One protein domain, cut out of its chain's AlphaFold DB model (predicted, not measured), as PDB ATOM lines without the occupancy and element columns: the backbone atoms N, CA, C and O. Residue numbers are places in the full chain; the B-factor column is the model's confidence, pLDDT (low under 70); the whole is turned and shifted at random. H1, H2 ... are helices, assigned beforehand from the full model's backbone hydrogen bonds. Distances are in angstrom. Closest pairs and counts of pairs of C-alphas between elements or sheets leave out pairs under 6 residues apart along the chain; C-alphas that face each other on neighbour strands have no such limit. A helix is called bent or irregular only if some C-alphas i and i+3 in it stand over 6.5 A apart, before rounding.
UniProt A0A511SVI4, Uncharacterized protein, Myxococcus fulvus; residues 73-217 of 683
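This is residues 73 to 217 of the 683 residues of an uncharacterized protein of Myxococcus fulvus (UniProt A0A511SVI4). A cluster of short helices is gathered round the longest one, H5, with H3, H4 and H8 packed on it, while H7 touches one end of H4 and has H6 and H10 on it. H1 and H2 lie at one end of the domain, H1 on H4; at the other end a long link leads to H11, whose residues 209 to 217 stick out. The printed part has 145 residues with eleven named helices, H1 to H11 in chain order, and no named strand; the class is all helix. The whole is compact, with a radius of gyration of the C-alphas of 15.9 A, and spans 44 by 36 by 26 A.

H5, residues 120 to 134, is 21.0 A long and begins at C-alpha 120 (-26.195, 31.526, 45.792). Before it come H1, residues 73 to 80, beginning at C-alpha 73 (-7.448, 29.212, 59.231), H2, 85 to 92, H3, 97 to 103, and H4, 106 to 114. After it come H6, 137 to 141, H7, 143 to 156, 19.8 A, H8, 159 to 171, 18.2 A, H9, 175 to 179, H10, 183 to 191, and H11, 206 to 217, 17.6 A, ending at C-alpha 217 (-8.669, 61.227, 63.089). H1 is irregular: C-alphas 75 and 78 are 7.1 A apart.

H5 touches H4 at a steep tilt of 54 degrees, opposite ways; the closest C-alphas, of Asp 106 and Lys 129, are 4.8 A apart. With residues 121 to 126 alone H5 touches H3, at a shallow tilt of 29 degrees, the same way; the closest C-alphas are those of Pro 98 and Ala 122, 4.2 A. With residues 127 to 131 alone it touches H8, closest at the C-alphas of Val 131 and Val 165, 6.0 A. H4 touches H1, closest at the C-alphas of Leu 76 and Leu 112, 7.0 A, and H7, at those of Ala 114 and Thr 156, 4.9 A. H2 is close to H1 but not clearly touching, closest at the C-alphas of Phe 79 and Phe 88, 6.4 A. H7 touches H10, closest at the C-alphas of Leu 151 and Val 185, 6.2 A, and H6, at those of Ala 138 and Ala 146, 5.0 A. H8 and H9 only just touch, only at the corner, with 3 pairs of C-alphas within 8 A; the closest are those of Leu 169 and Leu 175, 4.7 A. Every O i to N i+4 pair is within hydrogen-bond range in H2, H3, H4, H6, H7, H8, H9 and H10; the figures are 2 of 4 in H1, 9 of 11 in H5 and 6 of 8 in H11.

The two C-alphas farthest apart, of Thr 83 and Ala 206, are 47.7 A apart. The printed part has no cut. The link from H10 to H11, residues 192 to 205, is long; the other links are tight. H11 touches no helix, and its residues 209 to 217 stand free. The mean pLDDT of the printed part is 82.9; residues 83, 204 and 206 to 217 are under 70.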
ATOM      1  N   GLU A  73      -8.297  30.182  59.941       83.12
ATOM      2  CA  GLU A  73      -7.448  29.212  59.231       83.12
ATOM      3  C   GLU A  73      -7.881  27.772  59.521       83.12
ATOM      4  O   GLU A  73      -7.941  26.962  58.601       83.12
ATOM      5  N   GLU A  74      -8.259  27.454  60.763       83.19
ATOM      6  CA  GLU A  74      -8.795  26.134  61.120       83.19
ATOM      7  C   GLU A  74     -10.146  25.868  60.431       83.19
ATOM      8  O   GLU A  74     -10.424  24.747  60.001       83.19
ATOM      9  N   VAL A  75     -10.988  26.900  60.286       86.12
ATOM     10  CA  VAL A  75     -12.254  26.814  59.535       86.12
ATOM     11  C   VAL A  75     -11.997  26.623  58.034       86.12
ATOM     12  O   VAL A  75     -12.731  25.885  57.371       86.12
ATOM     13  N   LEU A  76     -10.959  27.261  57.493       85.31
ATOM     14  CA  LEU A  76     -10.650  27.283  56.065       85.31
ATOM     15  C   LEU A  76      -9.821  26.070  55.600       85.31
ATOM     16  O   LEU A  76      -9.947  25.658  54.445       85.31
ATOM     17  N   ALA A  77      -9.020  25.458  56.478       83.56
ATOM     18  CA  ALA A  77      -8.096  24.370  56.145       83.56
ATOM     19  C   ALA A  77      -8.737  23.163  55.419       83.56
ATOM     20  O   ALA A  77      -8.159  22.724  54.419       83.56
ATOM     21  N   PRO A  78      -9.933  22.654  55.793       84.69
ATOM     22  CA  PRO A  78     -10.568  21.554  55.058       84.69
ATOM     23  C   PRO A  78     -10.909  21.921  53.606       84.69
ATOM     24  O   PRO A  78     -10.735  21.100  52.701       84.69
ATOM     25  N   PHE A  79     -11.317  23.175  53.362       84.19
ATOM     26  CA  PHE A  79     -11.577  23.700  52.019       84.19
ATOM     27  C   PHE A  79     -10.292  23.933  51.220       84.19
ATOM     28  O   PHE A  79     -10.244  23.574  50.047       84.19
ATOM     29  N   LEU A  80      -9.238  24.482  51.839       79.50
ATOM     30  CA  LEU A  80      -7.917  24.605  51.201       79.50
ATOM     31  C   LEU A  80      -7.356  23.238  50.819       79.50
ATOM     32  O   LEU A  80      -6.653  23.136  49.824       79.50
ATOM     33  N   GLY A  81      -7.712  22.200  51.580       71.94
ATOM     34  CA  GLY A  81      -7.443  20.796  51.299       71.94
ATOM     35  C   GLY A  81      -8.100  20.247  50.018       71.94
ATOM     36  O   GLY A  81      -7.713  19.173  49.557       71.94
ATOM     37  N   CYS A  82      -9.090  20.936  49.439       74.31
ATOM     38  CA  CYS A  82      -9.810  20.479  48.252       74.31
ATOM     39  C   CYS A  82      -8.934  20.442  46.999       74.31
ATOM     40  O   CYS A  82      -8.232  21.382  46.650       74.31
ATOM     41  N   THR A  83      -9.028  19.332  46.272       69.94
ATOM     42  CA  THR A  83      -8.235  19.087  45.063       69.94
ATOM     43  C   THR A  83      -8.997  19.387  43.774       69.94
ATOM     44  O   THR A  83      -8.361  19.528  42.731       69.94
ATOM     45  N   THR A  84     -10.332  19.490  43.804       71.62
ATOM     46  CA  THR A  84     -11.187  19.736  42.623       71.62
ATOM     47  C   THR A  84     -12.401  20.622  42.958       71.62
ATOM     48  O   THR A  84     -12.853  20.606  44.107       71.62
ATOM     49  N   PRO A  85     -12.997  21.326  41.970       77.81
ATOM     50  CA  PRO A  85     -14.228  22.102  42.169       77.81
ATOM     51  C   PRO A  85     -15.406  21.238  42.639       77.81
ATOM     52  O   PRO A  85     -16.219  21.675  43.450       77.81
ATOM     53  N   ALA A  86     -15.483  19.992  42.158       78.50
ATOM     54  CA  ALA A  86     -16.511  19.027  42.542       78.50
ATOM     55  C   ALA A  86     -16.416  18.632  44.026       78.50
ATOM     56  O   ALA A  86     -17.434  18.590  44.716       78.50
ATOM     57  N   ALA A  87     -15.199  18.390  44.528       77.88
ATOM     58  CA  ALA A  87     -14.960  18.091  45.938       77.88
ATOM     59  C   ALA A  87     -15.237  19.311  46.832       77.88
ATOM     60  O   ALA A  87     -15.906  19.181  47.857       77.88
ATOM     61  N   PHE A  88     -14.817  20.505  46.397       83.38
ATOM     62  CA  PHE A  88     -15.126  21.766  47.076       83.38
ATOM     63  C   PHE A  88     -16.643  21.992  47.205       83.38
ATOM     64  O   PHE A  88     -17.135  22.252  48.301       83.38
ATOM     65  N   LEU A  89     -17.407  21.806  46.122       86.12
ATOM     66  CA  LEU A  89     -18.872  21.910  46.137       86.12
ATOM     67  C   LEU A  89     -19.543  20.823  47.001       86.12
ATOM     68  O   LEU A  89     -20.573  21.081  47.623       86.12
ATOM     69  N   ALA A  90     -18.977  19.614  47.062       84.88
ATOM     70  CA  ALA A  90     -19.470  18.559  47.946       84.88
ATOM     71  C   ALA A  90     -19.279  18.923  49.431       84.88
ATOM     72  O   ALA A  90     -20.227  18.794  50.203       84.88
ATOM     73  N   LEU A  91     -18.106  19.448  49.810       84.62
ATOM     74  CA  LEU A  91     -17.814  19.891  51.178       84.62
ATOM     75  C   LEU A  91     -18.650  21.115  51.588       84.62
ATOM     76  O   LEU A  91     -19.172  21.154  52.695       84.62
ATOM     77  N   GLN A  92     -18.862  22.085  50.691       89.06
ATOM     78  CA  GLN A  92     -19.753  23.227  50.959       89.06
ATOM     79  C   GLN A  92     -21.146  22.781  51.434       89.06
ATOM     80  O   GLN A  92     -21.721  23.369  52.346       89.06
ATOM     81  N   ARG A  93     -21.686  21.713  50.839       86.62
ATOM     82  CA  ARG A  93     -23.040  21.207  51.115       86.62
ATOM     83  C   ARG A  93     -23.190  20.498  52.461       86.62
ATOM     84  O   ARG A  93     -24.315  20.155  52.821       86.62
ATOM     85  N   THR A  94     -22.106  20.291  53.212       84.75
ATOM     86  CA  THR A  94     -22.164  19.766  54.586       84.75
ATOM     87  C   THR A  94     -22.270  20.873  55.642       84.75
ATOM     88  O   THR A  94     -22.366  20.562  56.827       84.75
ATOM     89  N   VAL A  95     -22.248  22.155  55.248       87.94
ATOM     90  CA  VAL A  95     -22.183  23.311  56.158       87.94
ATOM     91  C   VAL A  95     -23.176  24.417  55.782       87.94
ATOM     92  O   VAL A  95     -23.515  24.630  54.622       87.94
ATOM     93  N   ASP A  96     -23.609  25.179  56.788       91.19
ATOM     94  CA  ASP A  96     -24.268  26.482  56.637       91.19
ATOM     95  C   ASP A  96     -23.275  27.528  56.084       91.19
ATOM     96  O   ASP A  96     -22.700  28.342  56.815       91.19
ATOM     97  N   MET A  97     -23.023  27.457  54.773       93.50
ATOM     98  CA  MET A  97     -22.057  28.313  54.079       93.50
ATOM     99  C   MET A  97     -22.314  29.820  54.249       93.50
ATOM    100  O   MET A  97     -21.339  30.537  54.471       93.50
ATOM    101  N   PRO A  98     -23.557  30.350  54.204       93.69
ATOM    102  CA  PRO A  98     -23.800  31.770  54.459       93.69
ATOM    103  C   PRO A  98     -23.299  32.227  55.833       93.69
ATOM    104  O   PRO A  98     -22.680  33.287  55.925       93.69
ATOM    105  N   ARG A  99     -23.507  31.429  56.893       90.19
ATOM    106  CA  ARG A  99     -22.972  31.750  58.226       90.19
ATOM    107  C   ARG A  99     -21.453  31.630  58.289       90.19
ATOM    108  O   ARG A  99     -20.824  32.507  58.872       90.19
ATOM    109  N   LEU A 100     -20.871  30.606  57.663       92.69
ATOM    110  CA  LEU A 100     -19.418  30.406  57.631       92.69
ATOM    111  C   LEU A 100     -18.692  31.556  56.912       92.69
ATOM    112  O   LEU A 100     -17.743  32.120  57.451       92.69
ATOM    113  N   VAL A 101     -19.168  31.975  55.734       93.06
ATOM    114  CA  VAL A 101     -18.592  33.123  55.003       93.06
ATOM    115  C   VAL A 101     -18.758  34.427  55.795       93.06
ATOM    116  O   VAL A 101     -17.905  35.308  55.724       93.06
ATOM    117  N   GLN A 102     -19.841  34.560  56.568       91.06
ATOM    118  CA  GLN A 102     -20.085  35.740  57.397       91.06
ATOM    119  C   GLN A 102     -19.134  35.828  58.603       91.06
ATOM    120  O   GLN A 102     -18.777  36.949  58.980       91.06
ATOM    121  N   SER A 103     -18.737  34.692  59.194       87.38
ATOM    122  CA  SER A 103     -17.804  34.644  60.330       87.38
ATOM    123  C   SER A 103     -16.340  34.842  59.941       87.38
ATOM    124  O   SER A 103     -15.597  35.391  60.747       87.38
ATOM    125  N   LEU A 104     -15.932  34.448  58.728       88.06
ATOM    126  CA  LEU A 104     -14.566  34.674  58.244       88.06
ATOM    127  C   LEU A 104     -14.243  36.171  58.121       88.06
ATOM    128  O   LEU A 104     -15.094  36.975  57.726       88.06
ATOM    129  N   SER A 105     -12.986  36.540  58.356       89.06
ATOM    130  CA  SER A 105     -12.434  37.831  57.926       89.06
ATOM    131  C   SER A 105     -12.555  38.024  56.409       89.06
ATOM    132  O   SER A 105     -12.661  37.068  55.636       89.06
ATOM    133  N   ASP A 106     -12.532  39.278  55.962       90.50
ATOM    134  CA  ASP A 106     -12.784  39.620  54.557       90.50
ATOM    135  C   ASP A 106     -11.755  38.985  53.607       90.50
ATOM    136  O   ASP A 106     -12.118  38.501  52.535       90.50
ATOM    137  N   TRP A 107     -10.495  38.875  54.042       88.38
ATOM    138  CA  TRP A 107      -9.440  38.184  53.300       88.38
ATOM    139  C   TRP A 107      -9.630  36.659  53.247       88.38
ATOM    140  O   TRP A 107      -9.470  36.052  52.188       88.38
ATOM    141  N   ASN A 108     -10.039  36.018  54.345       87.50
ATOM    142  CA  ASN A 108     -10.271  34.570  54.342       87.50
ATOM    143  C   ASN A 108     -11.552  34.184  53.592       87.50
ATOM    144  O   ASN A 108     -11.585  33.141  52.940       87.50
ATOM    145  N   ALA A 109     -12.558  35.062  53.563       90.50
ATOM    146  CA  ALA A 109     -13.681  34.944  52.640       90.50
ATOM    147  C   ALA A 109     -13.227  35.071  51.171       90.50
ATOM    148  O   ALA A 109     -13.628  34.254  50.345       90.50
ATOM    149  N   VAL A 110     -12.346  36.028  50.840       89.50
ATOM    150  CA  VAL A 110     -11.732  36.144  49.501       89.50
ATOM    151  C   VAL A 110     -10.977  34.862  49.117       89.50
ATOM    152  O   VAL A 110     -11.211  34.339  48.026       89.50
ATOM    153  N   ARG A 111     -10.146  34.305  50.012       86.81
ATOM    154  CA  ARG A 111      -9.439  33.023  49.803       86.81
ATOM    155  C   ARG A 111     -10.402  31.855  49.589       86.81
ATOM    156  O   ARG A 111     -10.215  31.101  48.642       86.81
ATOM    157  N   LEU A 112     -11.450  31.730  50.405       87.25
ATOM    158  CA  LEU A 112     -12.498  30.714  50.235       87.25
ATOM    159  C   LEU A 112     -13.193  30.838  48.870       87.25
ATOM    160  O   LEU A 112     -13.396  29.838  48.188       87.25
ATOM    161  N   GLY A 113     -13.526  32.063  48.458       86.75
ATOM    162  CA  GLY A 113     -14.138  32.350  47.162       86.75
ATOM    163  C   GLY A 113     -13.220  32.098  45.964       86.75
ATOM    164  O   GLY A 113     -13.715  31.867  44.865       86.75
ATOM    165  N   ALA A 114     -11.899  32.106  46.156       83.44
ATOM    166  CA  ALA A 114     -10.953  31.748  45.103       83.44
ATOM    167  C   ALA A 114     -10.952  30.242  44.797       83.44
ATOM    168  O   ALA A 114     -10.706  29.854  43.659       83.44
ATOM    169  N   LEU A 115     -11.276  29.392  45.778       77.75
ATOM    170  CA  LEU A 115     -11.312  27.934  45.613       77.75
ATOM    171  C   LEU A 115     -12.410  27.466  44.649       77.75
ATOM    172  O   LEU A 115     -12.305  26.383  44.070       77.75
ATOM    173  N   GLY A 116     -13.454  28.273  44.447       79.38
ATOM    174  CA  GLY A 116     -14.451  28.024  43.422       79.38
ATOM    175  C   GLY A 116     -15.797  28.692  43.661       79.38
ATOM    176  O   GLY A 116     -15.952  29.489  44.584       79.38
ATOM    177  N   PRO A 117     -16.806  28.353  42.840       88.06
ATOM    178  CA  PRO A 117     -18.119  28.957  42.964       88.06
ATOM    179  C   PRO A 117     -18.782  28.552  44.284       88.06
ATOM    180  O   PRO A 117     -18.892  27.367  44.614       88.06
ATOM    181  N   LEU A 118     -19.268  29.550  45.020       90.31
ATOM    182  CA  LEU A 118     -20.142  29.334  46.169       90.31
ATOM    183  C   LEU A 118     -21.601  29.223  45.723       90.31
ATOM    184  O   LEU A 118     -21.998  29.829  44.724       90.31
ATOM    185  N   GLU A 119     -22.432  28.498  46.473       87.19
ATOM    186  CA  GLU A 119     -23.885  28.492  46.248       87.19
ATOM    187  C   GLU A 119     -24.525  29.862  46.565       87.19
ATOM    188  O   GLU A 119     -23.978  30.670  47.316       87.19
ATOM    189  N   ALA A 120     -25.686  30.155  45.962       85.19
ATOM    190  CA  ALA A 120     -26.195  31.526  45.792       85.19
ATOM    191  C   ALA A 120     -26.264  32.364  47.085       85.19
ATOM    192  O   ALA A 120     -25.808  33.504  47.097       85.19
ATOM    193  N   ALA A 121     -26.772  31.795  48.182       89.00
ATOM    194  CA  ALA A 121     -26.885  32.507  49.457       89.00
ATOM    195  C   ALA A 121     -25.518  32.861  50.076       89.00
ATOM    196  O   ALA A 121     -25.384  33.903  50.715       89.00
ATOM    197  N   ALA A 122     -24.497  32.022  49.875       91.88
ATOM    198  CA  ALA A 122     -23.141  32.264  50.361       91.88
ATOM    199  C   ALA A 122     -22.369  33.220  49.434       91.88
ATOM    200  O   ALA A 122     -21.633  34.080  49.918       91.88
ATOM    201  N   ALA A 123     -22.607  33.145  48.118       92.44
ATOM    202  CA  ALA A 123     -22.059  34.081  47.138       92.44
ATOM    203  C   ALA A 123     -22.464  35.540  47.438       92.44
ATOM    204  O   ALA A 123     -21.621  36.432  47.400       92.44
ATOM    205  N   THR A 124     -23.713  35.799  47.851       92.12
ATOM    206  CA  THR A 124     -24.150  37.151  48.266       92.12
ATOM    207  C   THR A 124     -23.374  37.696  49.473       92.12
ATOM    208  O   THR A 124     -23.136  38.902  49.554       92.12
ATOM    209  N   VAL A 125     -22.954  36.837  50.411       94.94
ATOM    210  CA  VAL A 125     -22.109  37.246  51.547       94.94
ATOM    211  C   VAL A 125     -20.672  37.489  51.075       94.94
ATOM    212  O   VAL A 125     -20.088  38.523  51.402       94.94
ATOM    213  N   LEU A 126     -20.131  36.598  50.237       94.12
ATOM    214  CA  LEU A 126     -18.798  36.729  49.638       94.12
ATOM    215  C   LEU A 126     -18.637  38.027  48.832       94.12
ATOM    216  O   LEU A 126     -17.602  38.678  48.942       94.12
ATOM    217  N   LEU A 127     -19.649  38.441  48.064       93.94
ATOM    218  CA  LEU A 127     -19.629  39.706  47.321       93.94
ATOM    219  C   LEU A 127     -19.416  40.906  48.257       93.94
ATOM    220  O   LEU A 127     -18.550  41.740  48.000       93.94
ATOM    221  N   LYS A 128     -20.128  40.956  49.390       93.00
ATOM    222  CA  LYS A 128     -19.956  42.016  50.400       93.00
ATOM    223  C   LYS A 128     -18.569  41.978  51.044       93.00
ATOM    224  O   LYS A 128     -17.963  43.028  51.232       93.00
ATOM    225  N   LYS A 129     -18.048  40.779  51.329       94.06
ATOM    226  CA  LYS A 129     -16.686  40.569  51.849       94.06
ATOM    227  C   LYS A 129     -15.613  41.050  50.861       94.06
ATOM    228  O   LYS A 129     -14.705  41.776  51.255       94.06
ATOM    229  N   ARG A 130     -15.761  40.738  49.568       93.75
ATOM    230  CA  ARG A 130     -14.896  41.244  48.484       93.75
ATOM    231  C   ARG A 130     -14.937  42.771  48.388       93.75
ATOM    232  O   ARG A 130     -13.881  43.387  48.328       93.75
ATOM    233  N   VAL A 131     -16.121  43.388  48.437       94.56
ATOM    234  CA  VAL A 131     -16.262  44.858  48.438       94.56
ATOM    235  C   VAL A 131     -15.563  45.488  49.651       94.56
ATOM    236  O   VAL A 131     -14.799  46.431  49.475       94.56
ATOM    237  N   ALA A 132     -15.748  44.946  50.860       91.12
ATOM    238  CA  ALA A 132     -15.098  45.444  52.077       91.12
ATOM    239  C   ALA A 132     -13.559  45.321  52.036       91.12
ATOM    240  O   ALA A 132     -12.845  46.259  52.408       91.12
ATOM    241  N   PHE A 133     -13.043  44.210  51.500       91.50
ATOM    242  CA  PHE A 133     -11.613  44.018  51.254       91.50
ATOM    243  C   PHE A 133     -11.067  45.050  50.252       91.50
ATOM    244  O   PHE A 133     -10.148  45.803  50.572       91.50
ATOM    245  N   LEU A 134     -11.679  45.170  49.069       92.44
ATOM    246  CA  LEU A 134     -11.261  46.124  48.029       92.44
ATOM    247  C   LEU A 134     -11.373  47.593  48.489       92.44
ATOM    248  O   LEU A 134     -10.578  48.436  48.076       92.44
ATOM    249  N   ALA A 135     -12.314  47.907  49.381       88.31
ATOM    250  CA  ALA A 135     -12.488  49.228  49.987       88.31
ATOM    251  C   ALA A 135     -11.388  49.627  50.994       88.31
ATOM    252  O   ALA A 135     -11.342  50.788  51.411       88.31
ATOM    253  N   THR A 136     -10.544  48.684  51.429       84.31
ATOM    254  CA  THR A 136      -9.537  48.892  52.490       84.31
ATOM    255  C   THR A 136      -8.120  48.458  52.101       84.31
ATOM    256  O   THR A 136      -7.156  48.930  52.700       84.31
ATOM    257  N   VAL A 137      -7.961  47.609  51.080       85.56
ATOM    258  CA  VAL A 137      -6.672  47.000  50.707       85.56
ATOM    259  C   VAL A 137      -5.584  48.022  50.341       85.56
ATOM    260  O   VAL A 137      -4.454  47.893  50.811       85.56
ATOM    261  N   ALA A 138      -5.926  49.082  49.597       81.38
ATOM    262  CA  ALA A 138      -4.993  50.155  49.223       81.38
ATOM    263  C   ALA A 138      -4.449  50.939  50.431       81.38
ATOM    264  O   ALA A 138      -3.295  51.362  50.424       81.38
ATOM    265  N   GLU A 139      -5.256  51.087  51.483       78.06
ATOM    266  CA  GLU A 139      -4.882  51.787  52.718       78.06
ATOM    267  C   GLU A 139      -4.092  50.887  53.674       78.06
ATOM    268  O   GLU A 139      -3.189  51.361  54.360       78.06
ATOM    269  N   LYS A 140      -4.408  49.585  53.707       79.50
ATOM    270  CA  LYS A 140      -3.711  48.607  54.552       79.50
ATOM    271  C   LYS A 140      -2.332  48.206  54.011       79.50
ATOM    272  O   LYS A 140      -1.421  48.016  54.810       79.50
ATOM    273  N   HIS A 141      -2.178  48.070  52.690       74.94
ATOM    274  CA  HIS A 141      -0.975  47.490  52.066       74.94
ATOM    275  C   HIS A 141      -0.179  48.455  51.174       74.94
ATOM    276  O   HIS A 141       0.925  48.112  50.763       74.94
ATOM    277  N   GLY A 142      -0.700  49.651  50.883       76.38
ATOM    278  CA  GLY A 142      -0.110  50.562  49.900       76.38
ATOM    279  C   GLY A 142      -0.482  50.195  48.453       76.38
ATOM    280  O   GLY A 142      -0.926  49.078  48.182       76.38
ATOM    281  N   PRO A 143      -0.339  51.131  47.496       72.12
ATOM    282  CA  PRO A 143      -0.975  51.024  46.181       72.12
ATOM    283  C   PRO A 143      -0.458  49.861  45.323       72.12
ATOM    284  O   PRO A 143      -1.262  49.196  44.679       72.12
ATOM    285  N   GLY A 144       0.849  49.575  45.328       72.38
ATOM    286  CA  GLY A 144       1.416  48.509  44.488       72.38
ATOM    287  C   GLY A 144       1.069  47.102  44.982       72.38
ATOM    288  O   GLY A 144       0.644  46.254  44.203       72.38
ATOM    289  N   GLN A 145       1.212  46.842  46.284       80.12
ATOM    290  CA  GLN A 145       0.819  45.574  46.902       80.12
ATOM    291  C   GLN A 145      -0.692  45.378  46.776       80.12
ATOM    292  O   GLN A 145      -1.154  44.278  46.480       80.12
ATOM    293  N   ALA A 146      -1.470  46.450  46.951       84.88
ATOM    294  CA  ALA A 146      -2.903  46.412  46.725       84.88
ATOM    295  C   ALA A 146      -3.255  46.058  45.278       84.88
ATOM    296  O   ALA A 146      -4.150  45.246  45.096       84.88
ATOM    297  N   GLU A 147      -2.541  46.563  44.268       81.25
ATOM    298  CA  GLU A 147      -2.761  46.169  42.869       81.25
ATOM    299  C   GLU A 147      -2.591  44.647  42.678       81.25
ATOM    300  O   GLU A 147      -3.470  44.005  42.105       81.25
ATOM    301  N   VAL A 148      -1.564  44.027  43.277       80.44
ATOM    302  CA  VAL A 148      -1.378  42.557  43.286       80.44
ATOM    303  C   VAL A 148      -2.553  41.821  43.955       80.44
ATOM    304  O   VAL A 148      -3.010  40.786  43.463       80.44
ATOM    305  N   LEU A 149      -3.068  42.347  45.069       86.31
ATOM    306  CA  LEU A 149      -4.191  41.754  45.808       86.31
ATOM    307  C   LEU A 149      -5.543  41.947  45.104       86.31
ATOM    308  O   LEU A 149      -6.394  41.059  45.146       86.31
ATOM    309  N   VAL A 150      -5.739  43.075  44.424       88.88
ATOM    310  CA  VAL A 150      -6.906  43.342  43.578       88.88
ATOM    311  C   VAL A 150      -6.885  42.414  42.366       88.88
ATOM    312  O   VAL A 150      -7.896  41.771  42.090       88.88
ATOM    313  N   LEU A 151      -5.734  42.254  41.702       82.19
ATOM    314  CA  LEU A 151      -5.554  41.284  40.618       82.19
ATOM    315  C   LEU A 151      -5.866  39.855  41.085       82.19
ATOM    316  O   LEU A 151      -6.581  39.137  40.391       82.19
ATOM    317  N   PHE A 152      -5.458  39.456  42.296       82.50
ATOM    318  CA  PHE A 152      -5.882  38.173  42.874       82.50
ATOM    319  C   PHE A 152      -7.412  38.058  43.007       82.50
ATOM    320  O   PHE A 152      -7.975  37.025  42.646       82.50
ATOM    321  N   VAL A 153      -8.126  39.095  43.465       87.88
ATOM    322  CA  VAL A 153      -9.604  39.068  43.509       87.88
ATOM    323  C   VAL A 153     -10.202  38.963  42.102       87.88
ATOM    324  O   VAL A 153     -11.113  38.165  41.890       87.88
ATOM    325  N   LEU A 154      -9.681  39.717  41.131       85.00
ATOM    326  CA  LEU A 154     -10.147  39.703  39.742       85.00
ATOM    327  C   LEU A 154      -9.945  38.329  39.095       85.00
ATOM    328  O   LEU A 154     -10.913  37.716  38.642       85.00
ATOM    329  N   HIS A 155      -8.722  37.797  39.106       78.44
ATOM    330  CA  HIS A 155      -8.383  36.513  38.485       78.44
ATOM    331  C   HIS A 155      -9.090  35.314  39.140       78.44
ATOM    332  O   HIS A 155      -9.078  34.220  38.580       78.44
ATOM    333  N   THR A 156      -9.697  35.481  40.318       79.62
ATOM    334  CA  THR A 156     -10.372  34.403  41.060       79.62
ATOM    335  C   THR A 156     -11.894  34.575  41.167       79.62
ATOM    336  O   THR A 156     -12.568  33.714  41.731       79.62
ATOM    337  N   ALA A 157     -12.455  35.645  40.597       86.44
ATOM    338  CA  ALA A 157     -13.892  35.919  40.546       86.44
ATOM    339  C   ALA A 157     -14.484  35.714  39.141       86.44
ATOM    340  O   ALA A 157     -13.793  35.859  38.127       86.44
ATOM    341  N   PHE A 158     -15.783  35.415  39.079       88.06
ATOM    342  CA  PHE A 158     -16.541  35.308  37.825       88.06
ATOM    343  C   PHE A 158     -16.939  36.693  37.283       88.06
ATOM    344  O   PHE A 158     -17.013  37.660  38.041       88.06
ATOM    345  N   ASP A 159     -17.184  36.828  35.975       89.69
ATOM    346  CA  ASP A 159     -17.496  38.143  35.386       89.69
ATOM    347  C   ASP A 159     -18.838  38.715  35.877       89.69
ATOM    348  O   ASP A 159     -19.021  39.927  35.923       89.69
ATOM    349  N   ASP A 160     -19.822  37.870  36.182       90.19
ATOM    350  CA  ASP A 160     -21.094  38.284  36.784       90.19
ATOM    351  C   ASP A 160     -20.883  38.826  38.206       90.19
ATOM    352  O   ASP A 160     -21.303  39.945  38.500       90.19
ATOM    353  N   GLU A 161     -20.133  38.098  39.036       91.31
ATOM    354  CA  GLU A 161     -19.723  38.547  40.371       91.31
ATOM    355  C   GLU A 161     -18.925  39.859  40.330       91.31
ATOM    356  O   GLU A 161     -19.167  40.747  41.147       91.31
ATOM    357  N   LEU A 162     -17.990  40.014  39.385       91.25
ATOM    358  CA  LEU A 162     -17.205  41.244  39.250       91.25
ATOM    359  C   LEU A 162     -18.075  42.441  38.867       91.25
ATOM    360  O   LEU A 162     -17.918  43.501  39.468       91.25
ATOM    361  N   ARG A 163     -19.040  42.287  37.951       93.81
ATOM    362  CA  ARG A 163     -19.992  43.368  37.632       93.81
ATOM    363  C   ARG A 163     -20.785  43.806  38.864       93.81
ATOM    364  O   ARG A 163     -21.019  45.000  39.027       93.81
ATOM    365  N   ASP A 164     -21.155  42.879  39.745       93.69
ATOM    366  CA  ASP A 164     -21.848  43.207  40.995       93.69
ATOM    367  C   ASP A 164     -20.924  43.851  42.042       93.69
ATOM    368  O   ASP A 164     -21.329  44.809  42.699       93.69
ATOM    369  N   VAL A 165     -19.659  43.428  42.151       93.69
ATOM    370  CA  VAL A 165     -18.648  44.115  42.982       93.69
ATOM    371  C   VAL A 165     -18.416  45.553  42.503       93.69
ATOM    372  O   VAL A 165     -18.402  46.470  43.324       93.69
ATOM    373  N   LEU A 166     -18.278  45.773  41.190       94.56
ATOM    374  CA  LEU A 166     -18.082  47.104  40.602       94.56
ATOM    375  C   LEU A 166     -19.308  48.007  40.828       94.56
ATOM    376  O   LEU A 166     -19.142  49.168  41.201       94.56
ATOM    377  N   ARG A 167     -20.533  47.471  40.691       94.19
ATOM    378  CA  ARG A 167     -21.780  48.178  41.049       94.19
ATOM    379  C   ARG A 167     -21.802  48.590  42.513       94.19
ATOM    380  O   ARG A 167     -22.011  49.762  42.792       94.19
ATOM    381  N   LEU A 168     -21.544  47.663  43.436       92.50
ATOM    382  CA  LEU A 168     -21.561  47.948  44.875       92.50
ATOM    383  C   LEU A 168     -20.503  48.995  45.261       92.50
ATOM    384  O   LEU A 168     -20.802  49.921  46.011       92.50
ATOM    385  N   LEU A 169     -19.293  48.920  44.694       91.69
ATOM    386  CA  LEU A 169     -18.267  49.952  44.878       91.69
ATOM    387  C   LEU A 169     -18.705  51.318  44.312       91.69
ATOM    388  O   LEU A 169     -18.425  52.346  44.931       91.69
ATOM    389  N   ALA A 170     -19.406  51.361  43.174       91.25
ATOM    390  CA  ALA A 170     -19.921  52.602  42.589       91.25
ATOM    391  C   ALA A 170     -21.095  53.199  43.392       91.25
ATOM    392  O   ALA A 170     -21.146  54.412  43.621       91.25
ATOM    393  N   GLU A 171     -22.004  52.348  43.878       88.81
ATOM    394  CA  GLU A 171     -23.102  52.697  44.785       88.81
ATOM    395  C   GLU A 171     -22.594  53.269  46.112       88.81
ATOM    396  O   GLU A 171     -23.248  54.136  46.695       88.81
ATOM    397  N   ASP A 172     -21.420  52.845  46.581       84.38
ATOM    398  CA  ASP A 172     -20.801  53.367  47.799       84.38
ATOM    399  C   ASP A 172     -19.820  54.533  47.581       84.38
ATOM    400  O   ASP A 172     -19.360  55.115  48.566       84.38
ATOM    401  N   LYS A 173     -19.556  54.922  46.324       86.25
ATOM    402  CA  LYS A 173     -18.546  55.926  45.928       86.25
ATOM    403  C   LYS A 173     -17.118  55.550  46.368       86.25
ATOM    404  O   LYS A 173     -16.360  56.351  46.919       86.25
ATOM    405  N   LEU A 174     -16.783  54.282  46.155       87.56
ATOM    406  CA  LEU A 174     -15.491  53.667  46.456       87.56
ATOM    407  C   LEU A 174     -14.777  53.146  45.200       87.56
ATOM    408  O   LEU A 174     -13.592  52.838  45.275       87.56
ATOM    409  N   LEU A 175     -15.447  53.069  44.048       89.00
ATOM    410  CA  LEU A 175     -14.897  52.493  42.819       89.00
ATOM    411  C   LEU A 175     -13.627  53.221  42.357       89.00
ATOM    412  O   LEU A 175     -12.587  52.592  42.149       89.00
ATOM    413  N   ARG A 176     -13.685  54.553  42.244       86.12
ATOM    414  CA  ARG A 176     -12.535  55.368  41.822       86.12
ATOM    415  C   ARG A 176     -11.416  55.364  42.861       86.12
ATOM    416  O   ARG A 176     -10.251  55.378  42.482       86.12
ATOM    417  N   ARG A 177     -11.768  55.305  44.150       84.38
ATOM    418  CA  ARG A 177     -10.819  55.226  45.276       84.38
ATOM    419  C   ARG A 177     -10.049  53.904  45.276       84.38
ATOM    420  O   ARG A 177      -8.837  53.914  45.439       84.38
ATOM    421  N   SER A 178     -10.757  52.786  45.117       85.81
ATOM    422  CA  SER A 178     -10.189  51.441  45.227       85.81
ATOM    423  C   SER A 178      -9.443  50.994  43.975       85.81
ATOM    424  O   SER A 178      -8.435  50.312  44.108       85.81
ATOM    425  N   LEU A 179      -9.936  51.341  42.778       88.88
ATOM    426  CA  LEU A 179      -9.442  50.786  41.507       88.88
ATOM    427  C   LEU A 179      -8.946  51.851  40.515       88.88
ATOM    428  O   LEU A 179      -8.167  51.538  39.621       88.88
ATOM    429  N   GLY A 180      -9.376  53.110  40.645       83.69
ATOM    430  CA  GLY A 180      -9.185  54.137  39.609       83.69
ATOM    431  C   GLY A 180      -7.740  54.598  39.376       83.69
ATOM    432  O   GLY A 180      -7.482  55.258  38.375       83.69
ATOM    433  N   GLY A 181      -6.814  54.264  40.281       81.25
ATOM    434  CA  GLY A 181      -5.372  54.509  40.131       81.25
ATOM    435  C   GLY A 181      -4.555  53.284  39.700       81.25
ATOM    436  O   GLY A 181      -3.331  53.367  39.682       81.25
ATOM    437  N   MET A 182      -5.203  52.151  39.410       85.12
ATOM    438  CA  MET A 182      -4.550  50.880  39.080       85.12
ATOM    439  C   MET A 182      -4.668  50.610  37.574       85.12
ATOM    440  O   MET A 182      -5.714  50.171  37.078       85.12
ATOM    441  N   GLU A 183      -3.606  50.925  36.825       76.25
ATOM    442  CA  GLU A 183      -3.569  50.778  35.361       76.25
ATOM    443  C   GLU A 183      -3.713  49.305  34.941       76.25
ATOM    444  O   GLU A 183      -4.456  49.008  34.004       76.25
ATOM    445  N   VAL A 184      -3.074  48.373  35.660       74.81
ATOM    446  CA  VAL A 184      -3.074  46.940  35.311       74.81
ATOM    447  C   VAL A 184      -4.450  46.323  35.555       74.81
ATOM    448  O   VAL A 184      -4.979  45.597  34.716       74.81
ATOM    449  N   VAL A 185      -5.075  46.680  36.677       83.56
ATOM    450  CA  VAL A 185      -6.452  46.287  37.028       83.56
ATOM    451  C   VAL A 185      -7.459  46.819  36.010       83.56
ATOM    452  O   VAL A 185      -8.387  46.107  35.628       83.56
ATOM    453  N   SER A 186      -7.275  48.056  35.545       82.81
ATOM    454  CA  SER A 186      -8.141  48.659  34.526       82.81
ATOM    455  C   SER A 186      -8.028  47.937  33.179       82.81
ATOM    456  O   SER A 186      -9.037  47.750  32.497       82.81
ATOM    457  N   GLU A 187      -6.826  47.487  32.810       78.75
ATOM    458  CA  GLU A 187      -6.594  46.704  31.595       78.75
ATOM    459  C   GLU A 187      -7.183  45.285  31.687       78.75
ATOM    460  O   GLU A 187      -7.889  44.865  30.772       78.75
ATOM    461  N   GLU A 188      -6.985  44.575  32.802       78.12
ATOM    462  CA  GLU A 188      -7.566  43.240  33.046       78.12
ATOM    463  C   GLU A 188      -9.109  43.275  33.008       78.12
ATOM    464  O   GLU A 188      -9.751  42.427  32.379       78.12
ATOM    465  N   LEU A 189      -9.738  44.301  33.600       85.38
ATOM    466  CA  LEU A 189     -11.188  44.507  33.491       85.38
ATOM    467  C   LEU A 189     -11.623  44.761  32.040       85.38
ATOM    468  O   LEU A 189     -12.614  44.179  31.583       85.38
ATOM    469  N   ARG A 190     -10.864  45.572  31.290       83.81
ATOM    470  CA  ARG A 190     -11.140  45.875  29.878       83.81
ATOM    471  C   ARG A 190     -11.071  44.623  29.003       83.81
ATOM    472  O   ARG A 190     -11.959  44.425  28.174       83.81
ATOM    473  N   GLN A 191     -10.083  43.754  29.218       77.12
ATOM    474  CA  GLN A 191      -9.957  42.468  28.517       77.12
ATOM    475  C   GLN A 191     -11.151  41.537  28.780       77.12
ATOM    476  O   GLN A 191     -11.554  40.779  27.899       77.12
ATOM    477  N   ARG A 192     -11.788  41.658  29.952       77.69
ATOM    478  CA  ARG A 192     -13.012  40.930  30.338       77.69
ATOM    479  C   ARG A 192     -14.312  41.671  29.990       77.69
ATOM    480  O   ARG A 192     -15.393  41.298  30.451       77.69
ATOM    481  N   GLY A 193     -14.231  42.712  29.157       84.81
ATOM    482  CA  GLY A 193     -15.391  43.458  28.665       84.81
ATOM    483  C   GLY A 193     -16.095  44.289  29.741       84.81
ATOM    484  O   GLY A 193     -17.323  44.369  29.741       84.81
ATOM    485  N   MET A 194     -15.336  44.866  30.677       89.19
ATOM    486  CA  MET A 194     -15.830  45.764  31.724       89.19
ATOM    487  C   MET A 194     -14.995  47.050  31.744       89.19
ATOM    488  O   MET A 194     -13.794  46.998  31.990       89.19
ATOM    489  N   SER A 195     -15.613  48.214  31.531       88.38
ATOM    490  CA  SER A 195     -14.959  49.506  31.770       88.38
ATOM    491  C   SER A 195     -15.408  50.085  33.107       88.38
ATOM    492  O   SER A 195     -16.597  50.085  33.408       88.38
ATOM    493  N   LEU A 196     -14.492  50.678  33.883       86.69
ATOM    494  CA  LEU A 196     -14.854  51.450  35.085       86.69
ATOM    495  C   LEU A 196     -15.798  52.627  34.766       86.69
ATOM    496  O   LEU A 196     -16.496  53.115  35.651       86.69
ATOM    497  N   VAL A 197     -15.842  53.075  33.506       85.69
ATOM    498  CA  VAL A 197     -16.746  54.134  33.024       85.69
ATOM    499  C   VAL A 197     -18.203  53.654  32.932       85.69
ATOM    500  O   VAL A 197     -19.112  54.461  33.110       85.69
ATOM    501  N   ASP A 198     -18.436  52.350  32.738       88.81
ATOM    502  CA  ASP A 198     -19.782  51.758  32.639       88.81
ATOM    503  C   ASP A 198     -20.499  51.685  34.005       88.81
ATOM    504  O   ASP A 198     -21.696  51.399  34.077       88.81
ATOM    505  N   PHE A 199     -19.773  51.961  35.096       89.88
ATOM    506  CA  PHE A 199     -20.250  51.945  36.481       89.88
ATOM    507  C   PHE A 199     -20.134  53.354  37.093       89.88
ATOM    508  O   PHE A 199     -19.239  53.611  37.903       89.88
ATOM    509  N   PRO A 200     -21.002  54.308  36.700       86.06
ATOM    510  CA  PRO A 200     -20.937  55.673  37.210       86.06
ATOM    511  C   PRO A 200     -21.164  55.703  38.726       86.06
ATOM    512  O   PRO A 200     -22.192  55.245  39.227       86.06
ATOM    513  N   GLU A 201     -20.208  56.272  39.465       86.62
ATOM    514  CA  GLU A 201     -20.379  56.526  40.896       86.62
ATOM    515  C   GLU A 201     -21.511  57.528  41.134       86.62
ATOM    516  O   GLU A 201     -21.645  58.521  40.415       86.62
ATOM    517  N   ARG A 202     -22.294  57.304  42.191       83.19
ATOM    518  CA  ARG A 202     -23.357  58.236  42.581       83.19
ATOM    519  C   ARG A 202     -22.818  59.574  43.101       83.19
ATOM    520  O   ARG A 202     -21.690  59.692  43.598       83.19
ATOM    521  N   ASP A 203     -23.700  60.567  43.112       75.88
ATOM    522  CA  ASP A 203     -23.448  61.839  43.781       75.88
ATOM    523  C   ASP A 203     -23.160  61.681  45.281       75.88
ATOM    524  O   ASP A 203     -23.520  60.700  45.949       75.88
ATOM    525  N   PHE A 204     -22.451  62.681  45.800       69.31
ATOM    526  CA  PHE A 204     -21.953  62.731  47.169       69.31
ATOM    527  C   PHE A 204     -23.097  62.864  48.185       69.31
ATOM    528  O   PHE A 204     -24.008  63.673  48.008       69.31
ATOM    529  N   ARG A 205     -23.050  62.084  49.269       76.25
ATOM    530  CA  ARG A 205     -24.039  62.098  50.359       76.25
ATOM    531  C   ARG A 205     -23.361  62.448  51.682       76.25
ATOM    532  O   ARG A 205     -22.186  62.163  51.880       76.25
ATOM    533  N   ALA A 206     -24.118  62.982  52.641       60.62
ATOM    534  CA  ALA A 206     -23.588  63.362  53.957       60.62
ATOM    535  C   ALA A 206     -22.894  62.201  54.712       60.62
ATOM    536  O   ALA A 206     -21.916  62.421  55.422       60.62
ATOM    537  N   GLY A 207     -23.337  60.952  54.509       60.91
ATOM    538  CA  GLY A 207     -22.674  59.760  55.058       60.91
ATOM    539  C   GLY A 207     -21.270  59.492  54.497       60.91
ATOM    540  O   GLY A 207     -20.463  58.838  55.154       60.91
ATOM    541  N   ASP A 208     -20.934  60.034  53.325       61.53
ATOM    542  CA  ASP A 208     -19.582  59.954  52.765       61.53
ATOM    543  C   ASP A 208     -18.634  60.926  53.490       61.53
ATOM    544  O   ASP A 208     -17.478  60.584  53.732       61.53
ATOM    545  N   ILE A 209     -19.142  62.089  53.933       56.94
ATOM    546  CA  ILE A 209     -18.405  63.031  54.792       56.94
ATOM    547  C   ILE A 209     -18.076  62.368  56.132       56.94
ATOM    548  O   ILE A 209     -16.937  62.436  56.577       56.94
ATOM    549  N   ALA A 210     -19.042  61.688  56.757       53.72
ATOM    550  CA  ALA A 210     -18.823  60.996  58.029       53.72
ATOM    551  C   ALA A 210     -17.758  59.886  57.913       53.72
ATOM    552  O   ALA A 210     -16.884  59.782  58.774       53.72
ATOM    553  N   ARG A 211     -17.770  59.110  56.817       61.81
ATOM    554  CA  ARG A 211     -16.727  58.109  56.518       61.81
ATOM    555  C   ARG A 211     -15.355  58.739  56.231       61.81
ATOM    556  O   ARG A 211     -14.343  58.136  56.574       61.81
ATOM    557  N   GLY A 212     -15.308  59.933  55.634       52.88
ATOM    558  CA  GLY A 212     -14.067  60.690  55.419       52.88
ATOM    559  C   GLY A 212     -13.497  61.308  56.703       52.88
ATOM    560  O   GLY A 212     -12.315  61.149  56.989       52.88
ATOM    561  N   LEU A 213     -14.339  61.960  57.511       46.53
ATOM    562  CA  LEU A 213     -13.944  62.605  58.769       46.53
ATOM    563  C   LEU A 213     -13.525  61.600  59.846       46.53
ATOM    564  O   LEU A 213     -12.578  61.876  60.575       46.53
ATOM    565  N   GLY A 214     -14.173  60.432  59.916       48.47
ATOM    566  CA  GLY A 214     -13.756  59.361  60.825       48.47
ATOM    567  C   GLY A 214     -12.303  58.927  60.596       48.47
ATOM    568  O   GLY A 214     -11.578  58.710  61.560       48.47
ATOM    569  N   ARG A 215     -11.848  58.902  59.333       49.84
ATOM    570  CA  ARG A 215     -10.463  58.541  58.983       49.84
ATOM    571  C   ARG A 215      -9.464  59.691  59.114       49.84
ATOM    572  O   ARG A 215      -8.296  59.423  59.343       49.84
ATOM    573  N   ALA A 216      -9.893  60.955  59.073       42.00
ATOM    574  CA  ALA A 216      -8.993  62.083  59.340       42.00
ATOM    575  C   ALA A 216      -8.433  62.067  60.782       42.00
ATOM    576  O   ALA A 216      -7.325  62.543  61.019       42.00
ATOM    577  N   ALA A 217      -9.169  61.485  61.738       38.62
ATOM    578  CA  ALA A 217      -8.669  61.227  63.089       38.62
ATOM    579  C   ALA A 217      -7.649  60.067  63.122       38.62
ATOM    580  O   ALA A 217      -6.606  60.188  63.769       38.62
TER     581      ALA A 217